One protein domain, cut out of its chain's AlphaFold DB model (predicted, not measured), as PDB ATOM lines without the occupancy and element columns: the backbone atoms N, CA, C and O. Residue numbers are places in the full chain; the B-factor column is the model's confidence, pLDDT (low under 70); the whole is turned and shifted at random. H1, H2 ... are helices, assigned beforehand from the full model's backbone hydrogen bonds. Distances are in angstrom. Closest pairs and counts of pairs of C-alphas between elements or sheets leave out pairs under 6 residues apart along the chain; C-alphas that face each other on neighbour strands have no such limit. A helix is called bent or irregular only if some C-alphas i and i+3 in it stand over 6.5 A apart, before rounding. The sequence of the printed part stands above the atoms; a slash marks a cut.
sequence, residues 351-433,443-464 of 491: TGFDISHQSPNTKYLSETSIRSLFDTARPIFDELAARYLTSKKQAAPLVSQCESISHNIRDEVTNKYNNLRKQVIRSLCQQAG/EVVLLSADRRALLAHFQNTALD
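What this domain is: This is residues 351 to 433 and 443 to 464 of the 491 residues of an uncharacterized protein of Cytophagales bacterium (UniProt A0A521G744). A small cluster at one end, in which the helical hairpin of H1 and H2 packs on the first arm of the bent helix H4, continues into a long second arm, H4b, that runs away from it, and H5 crosses that arm. Residues 351 to 366, with no named element, come before H1. The printed part has 105 residues with five named helices, H1 to H5 in order, and no named strand: all helix. It is loose, with a radius of gyration of the C-alphas of 18.1 A, and elongated, spanning 54 by 33 by 22 A.

Where its parts are: H1, residues 367 to 376, begins at C-alpha 367 (6.214, 12.867, -46.157) and is 14.2 A long. H2, residues 378 to 388, is 15.1 A, and H3, residues 391 to 394, 5.2 A. H4, residues 398 to 433, was assigned as one helix by its hydrogen bonds but is bent: C-alphas 410 and 413 are 6.9 A apart. Arm H4a, residues 398 to 410, is 18.4 A; arm H4b, residues 413 to 433, is 33.3 A and irregular, with C-alphas 430 and 433 6.7 A apart. H5, residues 449 to 458, is 15.1 A and ends at C-alpha 458 (29.019, 10.694, -27.490).

How they stand to each other: H1 and H2 form a hairpin, at a steep tilt of 41 degrees, closest at the C-alphas of Phe 374 and Phe 381, 5.5 A. H4a touches H1, closest C-alphas Glu 367 and Cys 402, 5.2 A, and H2, Tyr 388 and Ile 405, 5.6 A. H3 only just touches H4a, only at the corner, with 3 pairs of C-alphas within 8 A, the closest Lys 393 and Gln 401, 6.5 A. H4a and H4b are about perpendicular, at 75 degrees. H4b, with residues 417 to 421 alone, touches H5 about perpendicular, at 84 degrees; C-alphas 417 and 454 are closest, 6.0 A. Every O i to N i+4 pair is within hydrogen-bond range in H2 and H4a, against 5 of 6 in H1, 12 of 17 in H4b and 4 of 6 in H5; H3 is too short for one.

The domain as a whole: The C-alphas of Thr 376 and Gly 433 are the farthest apart, 55.9 A. Residues 434 to 442 are not printed, and C-alphas 433 and 443 are 18.1 A apart across this cut. Of the links printed whole, H1 to H2, H2 to H3 and H3 to H4 are tight. Mean pLDDT of the printed part is 71.2; 45 residues are under 70, among them 413 to 433 and 449 to 464.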
ATOM      1  N   THR A 351       6.242  13.009 -32.638       79.69
ATOM      2  CA  THR A 351       4.959  13.706 -32.793       79.69
ATOM      3  C   THR A 351       3.772  12.984 -32.158       79.69
ATOM      4  O   THR A 351       2.704  13.572 -32.040       79.69
ATOM      5  N   GLY A 352       3.908  11.712 -31.771       77.44
ATOM      6  CA  GLY A 352       2.828  10.909 -31.180       77.44
ATOM      7  C   GLY A 352       1.753  10.420 -32.163       77.44
ATOM      8  O   GLY A 352       0.868   9.653 -31.761       77.44
ATOM      9  N   PHE A 353       1.833  10.815 -33.442       82.50
ATOM     10  CA  PHE A 353       0.896  10.392 -34.488       82.50
ATOM     11  C   PHE A 353       0.924   8.887 -34.712       82.50
ATOM     12  O   PHE A 353       1.985   8.269 -34.650       82.50
ATOM     13  N   ASP A 354      -0.246   8.324 -35.009       82.56
ATOM     14  CA  ASP A 354      -0.363   6.946 -35.467       82.56
ATOM     15  C   ASP A 354       0.352   6.789 -36.818       82.56
ATOM     16  O   ASP A 354       0.180   7.590 -37.739       82.56
ATOM     17  N   ILE A 355       1.217   5.785 -36.898       83.56
ATOM     18  CA  ILE A 355       1.995   5.422 -38.080       83.56
ATOM     19  C   ILE A 355       1.756   3.963 -38.478       83.56
ATOM     20  O   ILE A 355       2.499   3.425 -39.298       83.56
ATOM     21  N   SER A 356       0.733   3.320 -37.912       79.62
ATOM     22  CA  SER A 356       0.394   1.915 -38.160       79.62
ATOM     23  C   SER A 356       0.081   1.654 -39.630       79.62
ATOM     24  O   SER A 356       0.461   0.609 -40.147       79.62
ATOM     25  N   HIS A 357      -0.497   2.643 -40.322       77.88
ATOM     26  CA  HIS A 357      -0.781   2.610 -41.761       77.88
ATOM     27  C   HIS A 357       0.465   2.730 -42.654       77.88
ATOM     28  O   HIS A 357       0.378   2.514 -43.860       77.88
ATOM     29  N   GLN A 358       1.620   3.107 -42.098       81.06
ATOM     30  CA  GLN A 358       2.883   3.203 -42.834       81.06
ATOM     31  C   GLN A 358       3.622   1.860 -42.830       81.06
ATOM     32  O   GLN A 358       3.284   0.958 -42.072       81.06
ATOM     33  N   SER A 359       4.689   1.729 -43.625       72.56
ATOM     34  CA  SER A 359       5.526   0.519 -43.618       72.56
ATOM     35  C   SER A 359       5.969   0.128 -42.187       72.56
ATOM     36  O   SER A 359       6.276   1.020 -41.384       72.56
ATOM     37  N   PRO A 360       6.048  -1.176 -41.850       70.06
ATOM     38  CA  PRO A 360       6.490  -1.649 -40.533       70.06
ATOM     39  C   PRO A 360       7.865  -1.119 -40.103       70.06
ATOM     40  O   PRO A 360       8.108  -0.923 -38.915       70.06
ATOM     41  N   ASN A 361       8.743  -0.821 -41.068       67.81
ATOM     42  CA  ASN A 361      10.100  -0.319 -40.826       67.81
ATOM     43  C   ASN A 361      10.159   1.200 -40.588       67.81
ATOM     44  O   ASN A 361      11.207   1.738 -40.229       67.81
ATOM     45  N   THR A 362       9.050   1.911 -40.798       68.81
ATOM     46  CA  THR A 362       8.996   3.360 -40.637       68.81
ATOM     47  C   THR A 362       8.818   3.721 -39.166       68.81
ATOM     48  O   THR A 362       7.833   3.341 -38.536       68.81
ATOM     49  N   LYS A 363       9.778   4.479 -38.621       75.75
ATOM     50  CA  LYS A 363       9.797   4.918 -37.214       75.75
ATOM     51  C   LYS A 363       9.166   6.297 -36.986       75.75
ATOM     52  O   LYS A 363       8.666   6.560 -35.898       75.75
ATOM     53  N   TYR A 364       9.204   7.174 -37.986       84.12
ATOM     54  CA  TYR A 364       8.743   8.566 -37.895       84.12
ATOM     55  C   TYR A 364       7.601   8.838 -38.878       84.12
ATOM     56  O   TYR A 364       7.310   8.027 -39.751       84.12
ATOM     57  N   LEU A 365       6.941   9.984 -38.753       82.69
ATOM     58  CA  LEU A 365       5.888  10.385 -39.685       82.69
ATOM     59  C   LEU A 365       6.480  10.651 -41.089       82.69
ATOM     60  O   LEU A 365       7.383  11.472 -41.212       82.69
ATOM     61  N   SER A 366       6.005   9.952 -42.130       83.25
ATOM     62  CA  SER A 366       6.507  10.123 -43.508       83.25
ATOM     63  C   SER A 366       5.938  11.347 -44.217       83.25
ATOM     64  O   SER A 366       4.823  11.789 -43.933       83.25
ATOM     65  N   GLU A 367       6.661  11.816 -45.238       85.81
ATOM     66  CA  GLU A 367       6.214  12.867 -46.157       85.81
ATOM     67  C   GLU A 367       4.817  12.587 -46.733       85.81
ATOM     68  O   GLU A 367       3.972  13.479 -46.769       85.81
ATOM     69  N   THR A 368       4.540  11.345 -47.144       80.19
ATOM     70  CA  THR A 368       3.242  10.953 -47.714       80.19
ATOM     71  C   THR A 368       2.111  11.102 -46.698       80.19
ATOM     72  O   THR A 368       1.041  11.591 -47.047       80.19
ATOM     73  N   SER A 369       2.367  10.748 -45.433       83.62
ATOM     74  CA  SER A 369       1.393  10.914 -44.344       83.62
ATOM     75  C   SER A 369       1.203  12.387 -43.968       83.62
ATOM     76  O   SER A 369       0.092  12.815 -43.680       83.62
ATOM     77  N   ILE A 370       2.262  13.197 -44.016       89.31
ATOM     78  CA  ILE A 370       2.172  14.648 -43.788       89.31
ATOM     79  C   ILE A 370       1.385  15.320 -44.914       89.31
ATOM     80  O   ILE A 370       0.554  16.187 -44.663       89.31
ATOM     81  N   ARG A 371       1.595  14.884 -46.158       89.62
ATOM     82  CA  ARG A 371       0.834  15.373 -47.307       89.62
ATOM     83  C   ARG A 371      -0.644  15.020 -47.193       89.62
ATOM     84  O   ARG A 371      -1.464  15.899 -47.417       89.62
ATOM     85  N   SER A 372      -0.994  13.800 -46.774       87.12
ATOM     86  CA  SER A 372      -2.406  13.456 -46.563       87.12
ATOM     87  C   SER A 372      -3.052  14.308 -45.470       87.12
ATOM     88  O   SER A 372      -4.209  14.677 -45.620       87.12
ATOM     89  N   LEU A 373      -2.314  14.702 -44.421       88.69
ATOM     90  CA  LEU A 373      -2.835  15.605 -43.384       88.69
ATOM     91  C   LEU A 373      -3.216  16.984 -43.935       88.69
ATOM     92  O   LEU A 373      -4.140  17.595 -43.410       88.69
ATOM     93  N   PHE A 374      -2.560  17.465 -44.993       88.50
ATOM     94  CA  PHE A 374      -2.943  18.723 -45.636       88.50
ATOM     95  C   PHE A 374      -4.368  18.664 -46.206       88.50
ATOM     96  O   PHE A 374      -5.121  19.629 -46.067       88.50
ATOM     97  N   ASP A 375      -4.736  17.520 -46.792       84.69
ATOM     98  CA  ASP A 375      -6.034  17.304 -47.434       84.69
ATOM     99  C   ASP A 375      -7.108  16.832 -46.438       84.69
ATOM    100  O   ASP A 375      -8.263  17.244 -46.526       84.69
ATOM    101  N   THR A 376      -6.747  15.981 -45.470       86.38
ATOM    102  CA  THR A 376      -7.710  15.330 -44.562       86.38
ATOM    103  C   THR A 376      -7.855  16.017 -43.206       86.38
ATOM    104  O   THR A 376      -8.884  15.860 -42.554       86.38
ATOM    105  N   ALA A 377      -6.828  16.732 -42.734       86.38
ATOM    106  CA  ALA A 377      -6.776  17.294 -41.384       86.38
ATOM    107  C   ALA A 377      -5.899  18.557 -41.326       86.38
ATOM    108  O   ALA A 377      -4.907  18.627 -40.595       86.38
ATOM    109  N   ARG A 378      -6.285  19.574 -42.103       88.81
ATOM    110  CA  ARG A 378      -5.506  20.803 -42.302       88.81
ATOM    111  C   ARG A 378      -4.997  21.487 -41.015       88.81
ATOM    112  O   ARG A 378      -3.827  21.858 -41.006       88.81
ATOM    113  N   PRO A 379      -5.773  21.595 -39.915       91.19
ATOM    114  CA  PRO A 379      -5.275  22.198 -38.674       91.19
ATOM    115  C   PRO A 379      -4.050  21.485 -38.085       91.19
ATOM    116  O   PRO A 379      -3.151  22.129 -37.558       91.19
ATOM    117  N   ILE A 380      -3.989  20.157 -38.222       84.69
ATOM    118  CA  ILE A 380      -2.860  19.349 -37.747       84.69
ATOM    119  C   ILE A 380      -1.624  19.602 -38.614       84.69
ATOM    120  O   ILE A 380      -0.508  19.708 -38.105       84.69
ATOM    121  N   PHE A 381      -1.813  19.712 -39.930       91.50
ATOM    122  CA  PHE A 381      -0.731  20.091 -40.830       91.50
ATOM    123  C   PHE A 381      -0.182  21.479 -40.481       91.50
ATOM    124  O   PHE A 381       1.032  21.640 -40.395       91.50
ATOM    125  N   ASP A 382      -1.057  22.461 -40.249       89.00
ATOM    126  CA  ASP A 382      -0.645  23.828 -39.921       89.00
ATOM    127  C   ASP A 382       0.102  23.881 -38.573       89.00
ATOM    128  O   ASP A 382       1.091  24.602 -38.453       89.00
ATOM    129  N   GLU A 383      -0.285  23.061 -37.586       89.31
ATOM    130  CA  GLU A 383       0.453  22.907 -36.322       89.31
ATOM    131  C   GLU A 383       1.857  22.323 -36.544       89.31
ATOM    132  O   GLU A 383       2.849  22.845 -36.027       89.31
ATOM    133  N   LEU A 384       1.967  21.266 -37.355       86.56
ATOM    134  CA  LEU A 384       3.261  20.691 -37.726       86.56
ATOM    135  C   LEU A 384       4.120  21.702 -38.497       86.56
ATOM    136  O   LEU A 384       5.310  21.834 -38.221       86.56
ATOM    137  N   ALA A 385       3.537  22.455 -39.426       85.81
ATOM    138  CA  ALA A 385       4.238  23.493 -40.169       85.81
ATOM    139  C   ALA A 385       4.712  24.628 -39.245       85.81
ATOM    140  O   ALA A 385       5.852  25.073 -39.360       85.81
ATOM    141  N   ALA A 386       3.889  25.061 -38.289       86.44
ATOM    142  CA  ALA A 386       4.264  26.074 -37.306       86.44
ATOM    143  C   ALA A 386       5.415  25.612 -36.403       86.44
ATOM    144  O   ALA A 386       6.318  26.390 -36.099       86.44
ATOM    145  N   ARG A 387       5.400  24.338 -35.998       82.88
ATOM    146  CA  ARG A 387       6.399  23.763 -35.094       82.88
ATOM    147  C   ARG A 387       7.719  23.421 -35.781       82.88
ATOM    148  O   ARG A 387       8.776  23.597 -35.181       82.88
ATOM    149  N   TYR A 388       7.664  22.907 -37.007       82.75
ATOM    150  CA  TYR A 388       8.825  22.332 -37.687       82.75
ATOM    151  C   TYR A 388       9.347  23.173 -38.850       82.75
ATOM    152  O   TYR A 388      10.402  22.841 -39.379       82.75
ATOM    153  N   LEU A 389       8.672  24.247 -39.268       80.81
ATOM    154  CA  LEU A 389       9.131  25.101 -40.368       80.81
ATOM    155  C   LEU A 389       9.362  26.542 -39.918       80.81
ATOM    156  O   LEU A 389       8.614  27.106 -39.128       80.81
ATOM    157  N   THR A 390      10.368  27.179 -40.518       79.69
ATOM    158  CA  THR A 390      10.567  28.632 -40.426       79.69
ATOM    159  C   THR A 390       9.528  29.378 -41.265       79.69
ATOM    160  O   THR A 390       8.993  28.831 -42.230       79.69
ATOM    161  N   SER A 391       9.300  30.666 -40.986       75.25
ATOM    162  CA  SER A 391       8.343  31.498 -41.738       75.25
ATOM    163  C   SER A 391       8.612  31.500 -43.251       75.25
ATOM    164  O   SER A 391       7.688  31.472 -44.058       75.25
ATOM    165  N   LYS A 392       9.890  31.437 -43.659       72.88
ATOM    166  CA  LYS A 392      10.289  31.304 -45.071       72.88
ATOM    167  C   LYS A 392       9.850  29.967 -45.679       72.88
ATOM    168  O   LYS A 392       9.467  29.917 -46.843       72.88
ATOM    169  N   LYS A 393       9.930  28.880 -44.909       74.00
ATOM    170  CA  LYS A 393       9.565  27.525 -45.345       74.00
ATOM    171  C   LYS A 393       8.056  27.307 -45.373       74.00
ATOM    172  O   LYS A 393       7.588  26.600 -46.255       74.00
ATOM    173  N   GLN A 394       7.301  27.967 -44.501       81.88
ATOM    174  CA  GLN A 394       5.834  27.968 -44.553       81.88
ATOM    175  C   GLN A 394       5.290  28.613 -45.842       81.88
ATOM    176  O   GLN A 394       4.201  28.273 -46.292       81.88
ATOM    177  N   ALA A 395       6.069  29.494 -46.480       78.38
ATOM    178  CA  ALA A 395       5.738  30.094 -47.773       78.38
ATOM    179  C   ALA A 395       6.163  29.244 -48.994       78.38
ATOM    180  O   ALA A 395       5.921  29.640 -50.135       78.38
ATOM    181  N   ALA A 396       6.825  28.098 -48.792       79.81
ATOM    182  CA  ALA A 396       7.287  27.230 -49.878       79.81
ATOM    183  C   ALA A 396       6.142  26.377 -50.470       79.81
ATOM    184  O   ALA A 396       5.096  26.229 -49.841       79.81
ATOM    185  N   PRO A 397       6.309  25.760 -51.656       85.25
ATOM    186  CA  PRO A 397       5.321  24.821 -52.192       85.25
ATOM    187  C   PRO A 397       5.073  23.631 -51.253       85.25
ATOM    188  O   PRO A 397       6.013  23.145 -50.624       85.25
ATOM    189  N   LEU A 398       3.837  23.114 -51.219       81.75
ATOM    190  CA  LEU A 398       3.390  22.058 -50.293       81.75
ATOM    191  C   LEU A 398       4.330  20.844 -50.237       81.75
ATOM    192  O   LEU A 398       4.672  20.382 -49.157       81.75
ATOM    193  N   VAL A 399       4.803  20.363 -51.389       74.69
ATOM    194  CA  VAL A 399       5.747  19.233 -51.459       74.69
ATOM    195  C   VAL A 399       7.021  19.518 -50.655       74.69
ATOM    196  O   VAL A 399       7.443  18.691 -49.855       74.69
ATOM    197  N   SER A 400       7.577  20.726 -50.789       70.50
ATOM    198  CA  SER A 400       8.777  21.140 -50.055       70.50
ATOM    199  C   SER A 400       8.510  21.325 -48.559       70.50
ATOM    200  O   SER A 400       9.399  21.076 -47.741       70.50
ATOM    201  N   GLN A 401       7.293  21.740 -48.189       80.50
ATOM    202  CA  GLN A 401       6.872  21.804 -46.791       80.50
ATOM    203  C   GLN A 401       6.812  20.403 -46.175       80.50
ATOM    204  O   GLN A 401       7.440  20.181 -45.146       80.50
ATOM    205  N   CYS A 402       6.136  19.448 -46.824       73.88
ATOM    206  CA  CYS A 402       6.006  18.074 -46.328       73.88
ATOM    207  C   CYS A 402       7.364  17.379 -46.165       73.88
ATOM    208  O   CYS A 402       7.597  16.727 -45.148       73.88
ATOM    209  N   GLU A 403       8.260  17.543 -47.145       71.56
ATOM    210  CA  GLU A 403       9.625  17.008 -47.102       71.56
ATOM    211  C   GLU A 403      10.395  17.593 -45.909       71.56
ATOM    212  O   GLU A 403      10.934  16.855 -45.084       71.56
ATOM    213  N   SER A 404      10.355  18.922 -45.755       71.38
ATOM    214  CA  SER A 404      11.058  19.623 -44.675       71.38
ATOM    215  C   SER A 404      10.499  19.267 -43.288       71.38
ATOM    216  O   SER A 404      11.271  19.085 -42.352       71.38
ATOM    217  N   ILE A 405       9.174  19.123 -43.141       77.75
ATOM    218  CA  ILE A 405       8.539  18.689 -41.882       77.75
ATOM    219  C   ILE A 405       8.984  17.261 -41.538       77.75
ATOM    220  O   ILE A 405       9.407  17.010 -40.412       77.75
ATOM    221  N   SER A 406       8.927  16.331 -42.500       77.06
ATOM    222  CA  SER A 406       9.341  14.935 -42.295       77.06
ATOM    223  C   SER A 406      10.808  14.826 -41.869       77.06
ATOM    224  O   SER A 406      11.138  13.985 -41.030       77.06
ATOM    225  N   HIS A 407      11.678  15.640 -42.468       72.75
ATOM    226  CA  HIS A 407      13.108  15.691 -42.161       72.75
ATOM    227  C   HIS A 407      13.350  16.243 -40.752       72.75
ATOM    228  O   HIS A 407      13.949  15.578 -39.914       72.75
ATOM    229  N   ASN A 408      12.742  17.383 -40.421       78.81
ATOM    230  CA  ASN A 408      12.914  18.019 -39.114       78.81
ATOM    231  C   ASN A 408      12.343  17.183 -37.956       78.81
ATOM    232  O   ASN A 408      12.926  17.165 -36.874       78.81
ATOM    233  N   ILE A 409      11.247  16.449 -38.182       77.94
ATOM    234  CA  ILE A 409      10.722  15.467 -37.217       77.94
ATOM    235  C   ILE A 409      11.743  14.351 -36.972       77.94
ATOM    236  O   ILE A 409      11.921  13.915 -35.836       77.94
ATOM    237  N   ARG A 410      12.413  13.862 -38.024       75.06
ATOM    238  CA  ARG A 410      13.437  12.816 -37.899       75.06
ATOM    239  C   ARG A 410      14.648  13.317 -37.116       75.06
ATOM    240  O   ARG A 410      15.171  12.582 -36.274       75.06
ATOM    241  N   ASP A 411      15.024  14.569 -37.343       69.31
ATOM    242  CA  ASP A 411      16.219  15.166 -36.763       69.31
ATOM    243  C   ASP A 411      16.006  15.790 -35.381       69.31
ATOM    244  O   ASP A 411      16.978  16.125 -34.716       69.31
ATOM    245  N   GLU A 412      14.778  15.937 -34.871       72.00
ATOM    246  CA  GLU A 412      14.544  16.553 -33.550       72.00
ATOM    247  C   GLU A 412      15.286  15.817 -32.420       72.00
ATOM    248  O   GLU A 412      15.815  16.434 -31.489       72.00
ATOM    249  N   VAL A 413      15.404  14.492 -32.542       63.16
ATOM    250  CA  VAL A 413      16.144  13.665 -31.586       63.16
ATOM    251  C   VAL A 413      17.648  13.935 -31.687       63.16
ATOM    252  O   VAL A 413      18.279  14.185 -30.664       63.16
ATOM    253  N   THR A 414      18.230  13.920 -32.889       56.62
ATOM    254  CA  THR A 414      19.679  14.081 -33.127       56.62
ATOM    255  C   THR A 414      20.146  15.528 -32.937       56.62
ATOM    256  O   THR A 414      21.198  15.769 -32.336       56.62
ATOM    257  N   ASN A 415      19.327  16.505 -33.330       67.31
ATOM    258  CA  ASN A 415      19.587  17.939 -33.204       67.31
ATOM    259  C   ASN A 415      19.797  18.371 -31.755       67.31
ATOM    260  O   ASN A 415      20.650  19.219 -31.490       67.31
ATOM    261  N   LYS A 416      19.090  17.773 -30.788       66.31
ATOM    262  CA  LYS A 416      19.274  18.089 -29.363       66.31
ATOM    263  C   LYS A 416      20.701  17.791 -28.883       66.31
ATOM    264  O   LYS A 416      21.287  18.601 -28.162       66.31
ATOM    265  N   TYR A 417      21.274  16.665 -29.311       63.22
ATOM    266  CA  TYR A 417      22.645  16.270 -28.976       63.22
ATOM    267  C   TYR A 417      23.669  17.084 -29.779       63.22
ATOM    268  O   TYR A 417      24.619  17.630 -29.211       63.22
ATOM    269  N   ASN A 418      23.439  17.230 -31.087       57.06
ATOM    270  CA  ASN A 418      24.355  17.914 -31.997       57.06
ATOM    271  C   ASN A 418      24.451  19.418 -31.703       57.06
ATOM    272  O   ASN A 418      25.553  19.961 -31.704       57.06
ATOM    273  N   ASN A 419      23.346  20.097 -31.377       67.62
ATOM    274  CA  ASN A 419      23.349  21.530 -31.061       67.62
ATOM    275  C   ASN A 419      24.082  21.838 -29.749       67.62
ATOM    276  O   ASN A 419      24.859  22.792 -29.689       67.62
ATOM    277  N   LEU A 420      23.902  21.005 -28.719       67.12
ATOM    278  CA  LEU A 420      24.640  21.147 -27.462       67.12
ATOM    279  C   LEU A 420      26.140  20.895 -27.666       67.12
ATOM    280  O   LEU A 420      26.972  21.659 -27.179       67.12
ATOM    281  N   ARG A 421      26.494  19.868 -28.446       64.06
ATOM    282  CA  ARG A 421      27.884  19.583 -28.820       64.06
ATOM    283  C   ARG A 421      28.511  20.747 -29.603       64.06
ATOM    284  O   ARG A 421      29.614  21.171 -29.262       64.06
ATOM    285  N   LYS A 422      27.793  21.317 -30.581       59.09
ATOM    286  CA  LYS A 422      28.197  22.521 -31.339       59.09
ATOM    287  C   LYS A 422      28.455  23.711 -30.409       59.09
ATOM    288  O   LYS A 422      29.458  24.403 -30.567       59.09
ATOM    289  N   GLN A 423      27.598  23.928 -29.408       63.09
ATOM    290  CA  GLN A 423      27.771  24.997 -28.418       63.09
ATOM    291  C   GLN A 423      29.047  24.814 -27.580       63.09
ATOM    292  O   GLN A 423      29.781  25.780 -27.356       63.09
ATOM    293  N   VAL A 424      29.335  23.584 -27.145       62.47
ATOM    294  CA  VAL A 424      30.537  23.268 -26.357       62.47
ATOM    295  C   VAL A 424      31.805  23.447 -27.188       62.47
ATOM    296  O   VAL A 424      32.709  24.159 -26.761       62.47
ATOM    297  N   ILE A 425      31.853  22.889 -28.400       57.28
ATOM    298  CA  ILE A 425      33.006  23.028 -29.302       57.28
ATOM    299  C   ILE A 425      33.278  24.501 -29.622       57.28
ATOM    300  O   ILE A 425      34.421  24.945 -29.551       57.28
ATOM    301  N   ARG A 426      32.233  25.283 -29.919       55.50
ATOM    302  CA  ARG A 426      32.360  26.722 -30.182       55.50
ATOM    303  C   ARG A 426      32.963  27.472 -28.990       55.50
ATOM    304  O   ARG A 426      33.838  28.310 -29.182       55.50
ATOM    305  N   SER A 427      32.536  27.126 -27.774       57.06
ATOM    306  CA  SER A 427      33.045  27.731 -26.534       57.06
ATOM    307  C   SER A 427      34.521  27.392 -26.286       57.06
ATOM    308  O   SER A 427      35.280  28.245 -25.837       57.06
ATOM    309  N   LEU A 428      34.949  26.172 -26.630       55.69
ATOM    310  CA  LEU A 428      36.349  25.744 -26.529       55.69
ATOM    311  C   LEU A 428      37.235  26.411 -27.598       55.69
ATOM    312  O   LEU A 428      38.341  26.861 -27.302       55.69
ATOM    313  N   CYS A 429      36.745  26.526 -28.835       49.81
ATOM    314  CA  CYS A 429      37.491  27.109 -29.952       49.81
ATOM    315  C   CYS A 429      37.682  28.633 -29.838       49.81
ATOM    316  O   CYS A 429      38.722  29.134 -30.263       49.81
ATOM    317  N   GLN A 430      36.745  29.370 -29.226       49.38
ATOM    318  CA  GLN A 430      36.887  30.817 -28.982       49.38
ATOM    319  C   GLN A 430      38.096  31.173 -28.099       49.38
ATOM    320  O   GLN A 430      38.637  32.272 -28.213       49.38
ATOM    321  N   GLN A 431      38.560  30.256 -27.247       46.88
ATOM    322  CA  GLN A 431      39.683  30.506 -26.336       46.88
ATOM    323  C   GLN A 431      41.061  30.215 -26.946       46.88
ATOM    324  O   GLN A 431      42.076  30.647 -26.404       46.88
ATOM    325  N   ALA A 432      41.123  29.560 -28.111       44.78
ATOM    326  CA  ALA A 432      42.377  29.196 -28.779       44.78
ATOM    327  C   ALA A 432      43.143  30.392 -29.395       44.78
ATOM    328  O   ALA A 432      44.216  30.209 -29.970       44.78
ATOM    329  N   GLY A 433      42.611  31.616 -29.276       42.69
ATOM    330  CA  GLY A 433      43.268  32.870 -29.666       42.69
ATOM    331  C   GLY A 433      44.143  33.520 -28.581       42.69
ATOM    332  O   GLY A 433      44.774  34.538 -28.852       42.69
ATOM    333  N   GLU A 443      36.835  22.882 -16.024       45.19
ATOM    334  CA  GLU A 443      36.695  24.116 -15.237       45.19
ATOM    335  C   GLU A 443      36.203  25.299 -16.085       45.19
ATOM    336  O   GLU A 443      35.744  26.306 -15.551       45.19
ATOM    337  N   VAL A 444      36.253  25.169 -17.414       49.94
ATOM    338  CA  VAL A 444      36.039  26.278 -18.352       49.94
ATOM    339  C   VAL A 444      34.601  26.341 -18.889       49.94
ATOM    340  O   VAL A 444      34.108  27.425 -19.199       49.94
ATOM    341  N   VAL A 445      33.886  25.210 -18.963       54.59
ATOM    342  CA  VAL A 445      32.484  25.162 -19.421       54.59
ATOM    343  C   VAL A 445      31.603  24.503 -18.354       54.59
ATOM    344  O   VAL A 445      31.492  23.280 -18.272       54.59
ATOM    345  N   LEU A 446      30.932  25.320 -17.537       58.59
ATOM    346  CA  LEU A 446      29.953  24.855 -16.547       58.59
ATOM    347  C   LEU A 446      28.684  24.333 -17.243       58.59
ATOM    348  O   LEU A 446      27.776  25.088 -17.590       58.59
ATOM    349  N   LEU A 447      28.613  23.016 -17.443       65.44
ATOM    350  CA  LEU A 447      27.418  22.327 -17.936       65.44
ATOM    351  C   LEU A 447      26.580  21.775 -16.779       65.44
ATOM    352  O   LEU A 447      27.130  21.144 -15.867       65.44
ATOM    353  N   SER A 448      25.255  21.947 -16.860       72.06
ATOM    354  CA  SER A 448      24.292  21.287 -15.967       72.06
ATOM    355  C   SER A 448      24.343  19.762 -16.110       72.06
ATOM    356  O   SER A 448      24.797  19.242 -17.133       72.06
ATOM    357  N   ALA A 449      23.860  19.033 -15.097       66.56
ATOM    358  CA  ALA A 449      23.832  17.567 -15.103       66.56
ATOM    359  C   ALA A 449      23.087  17.005 -16.329       66.56
ATOM    360  O   ALA A 449      23.614  16.129 -17.011       66.56
ATOM    361  N   ASP A 450      21.944  17.594 -16.689       63.38
ATOM    362  CA  ASP A 450      21.151  17.179 -17.854       63.38
ATOM    363  C   ASP A 450      21.904  17.377 -19.174       63.38
ATOM    364  O   ASP A 450      21.857  16.538 -20.071       63.38
ATOM    365  N   ARG A 451      22.659  18.475 -19.298       63.62
ATOM    366  CA  ARG A 451      23.494  18.741 -20.476       63.62
ATOM    367  C   ARG A 451      24.682  17.782 -20.552       63.62
ATOM    368  O   ARG A 451      25.015  17.317 -21.638       63.62
ATOM    369  N   ARG A 452      25.294  17.427 -19.418       66.75
ATOM    370  CA  ARG A 452      26.337  16.387 -19.382       66.75
ATOM    371  C   ARG A 452      25.781  15.018 -19.764       66.75
ATOM    372  O   ARG A 452      26.434  14.312 -20.523       66.75
ATOM    373  N   ALA A 453      24.580  14.673 -19.303       67.25
ATOM    374  CA  ALA A 453      23.909  13.428 -19.672       67.25
ATOM    375  C   ALA A 453      23.601  13.363 -21.178       67.25
ATOM    376  O   ALA A 453      23.779  12.318 -21.795       67.25
ATOM    377  N   LEU A 454      23.224  14.487 -21.799       64.44
ATOM    378  CA  LEU A 454      23.069  14.563 -23.256       64.44
ATOM    379  C   LEU A 454      24.404  14.354 -23.988       64.44
ATOM    380  O   LEU A 454      24.450  13.626 -24.971       64.44
ATOM    381  N   LEU A 455      25.506  14.936 -23.511       63.62
ATOM    382  CA  LEU A 455      26.827  14.735 -24.125       63.62
ATOM    383  C   LEU A 455      27.414  13.344 -23.866       63.62
ATOM    384  O   LEU A 455      28.231  12.882 -24.660       63.62
ATOM    385  N   ALA A 456      26.962  12.652 -22.816       65.75
ATOM    386  CA  ALA A 456      27.326  11.263 -22.556       65.75
ATOM    387  C   ALA A 456      26.918  10.322 -23.701       65.75
ATOM    388  O   ALA A 456      27.535   9.278 -23.880       65.75
ATOM    389  N   HIS A 457      25.954  10.727 -24.536       60.12
ATOM    390  CA  HIS A 457      25.624  10.045 -25.788       60.12
ATOM    391  C   HIS A 457      26.843   9.836 -26.704       60.12
ATOM    392  O   HIS A 457      26.918   8.835 -27.410       60.12
ATOM    393  N   PHE A 458      27.807  10.760 -26.676       53.00
ATOM    394  CA  PHE A 458      29.019  10.694 -27.490       53.00
ATOM    395  C   PHE A 458      30.213  10.067 -26.758       53.00
ATOM    396  O   PHE A 458      31.285   9.969 -27.358       53.00
ATOM    397  N   GLN A 459      30.063   9.631 -25.502       61.47
ATOM    398  CA  GLN A 459      31.172   9.053 -24.740       61.47
ATOM    399  C   GLN A 459      31.764   7.836 -25.447       61.47
ATOM    400  O   GLN A 459      31.043   6.959 -25.918       61.47
ATOM    401  N   ASN A 460      33.096   7.774 -25.496       48.88
ATOM    402  CA  ASN A 460      33.850   6.709 -26.175       48.88
ATOM    403  C   ASN A 460      33.633   6.628 -27.698       48.88
ATOM    404  O   ASN A 460      34.012   5.636 -28.321       48.88
ATOM    405  N   THR A 461      33.071   7.668 -28.310       45.09
ATOM    406  CA  THR A 461      33.030   7.828 -29.768       45.09
ATOM    407  C   THR A 461      34.059   8.870 -30.209       45.09
ATOM    408  O   THR A 461      34.538   9.661 -29.397       45.09
ATOM    409  N   ALA A 462      34.366   8.941 -31.507       37.88
ATOM    410  CA  ALA A 462      35.188  10.019 -32.074       37.88
ATOM    411  C   ALA A 462      34.558  11.427 -31.911       37.88
ATOM    412  O   ALA A 462      35.178  12.441 -32.225       37.88
ATOM    413  N   LEU A 463      33.312  11.496 -31.430       39.47
ATOM    414  CA  LEU A 463      32.541  12.716 -31.219       39.47
ATOM    415  C   LEU A 463      32.503  13.146 -29.747       39.47
ATOM    416  O   LEU A 463      31.864  14.159 -29.453       39.47
ATOM    417  N   ASP A 464      33.165  12.405 -28.850       59.62
ATOM    418  CA  ASP A 464      33.262  12.730 -27.429       59.62
ATOM    419  C   ASP A 464      33.950  14.087 -27.236       59.62
ATOM    420  O   ASP A 464      35.043  14.337 -27.746       59.62
TER     421      ASP A 464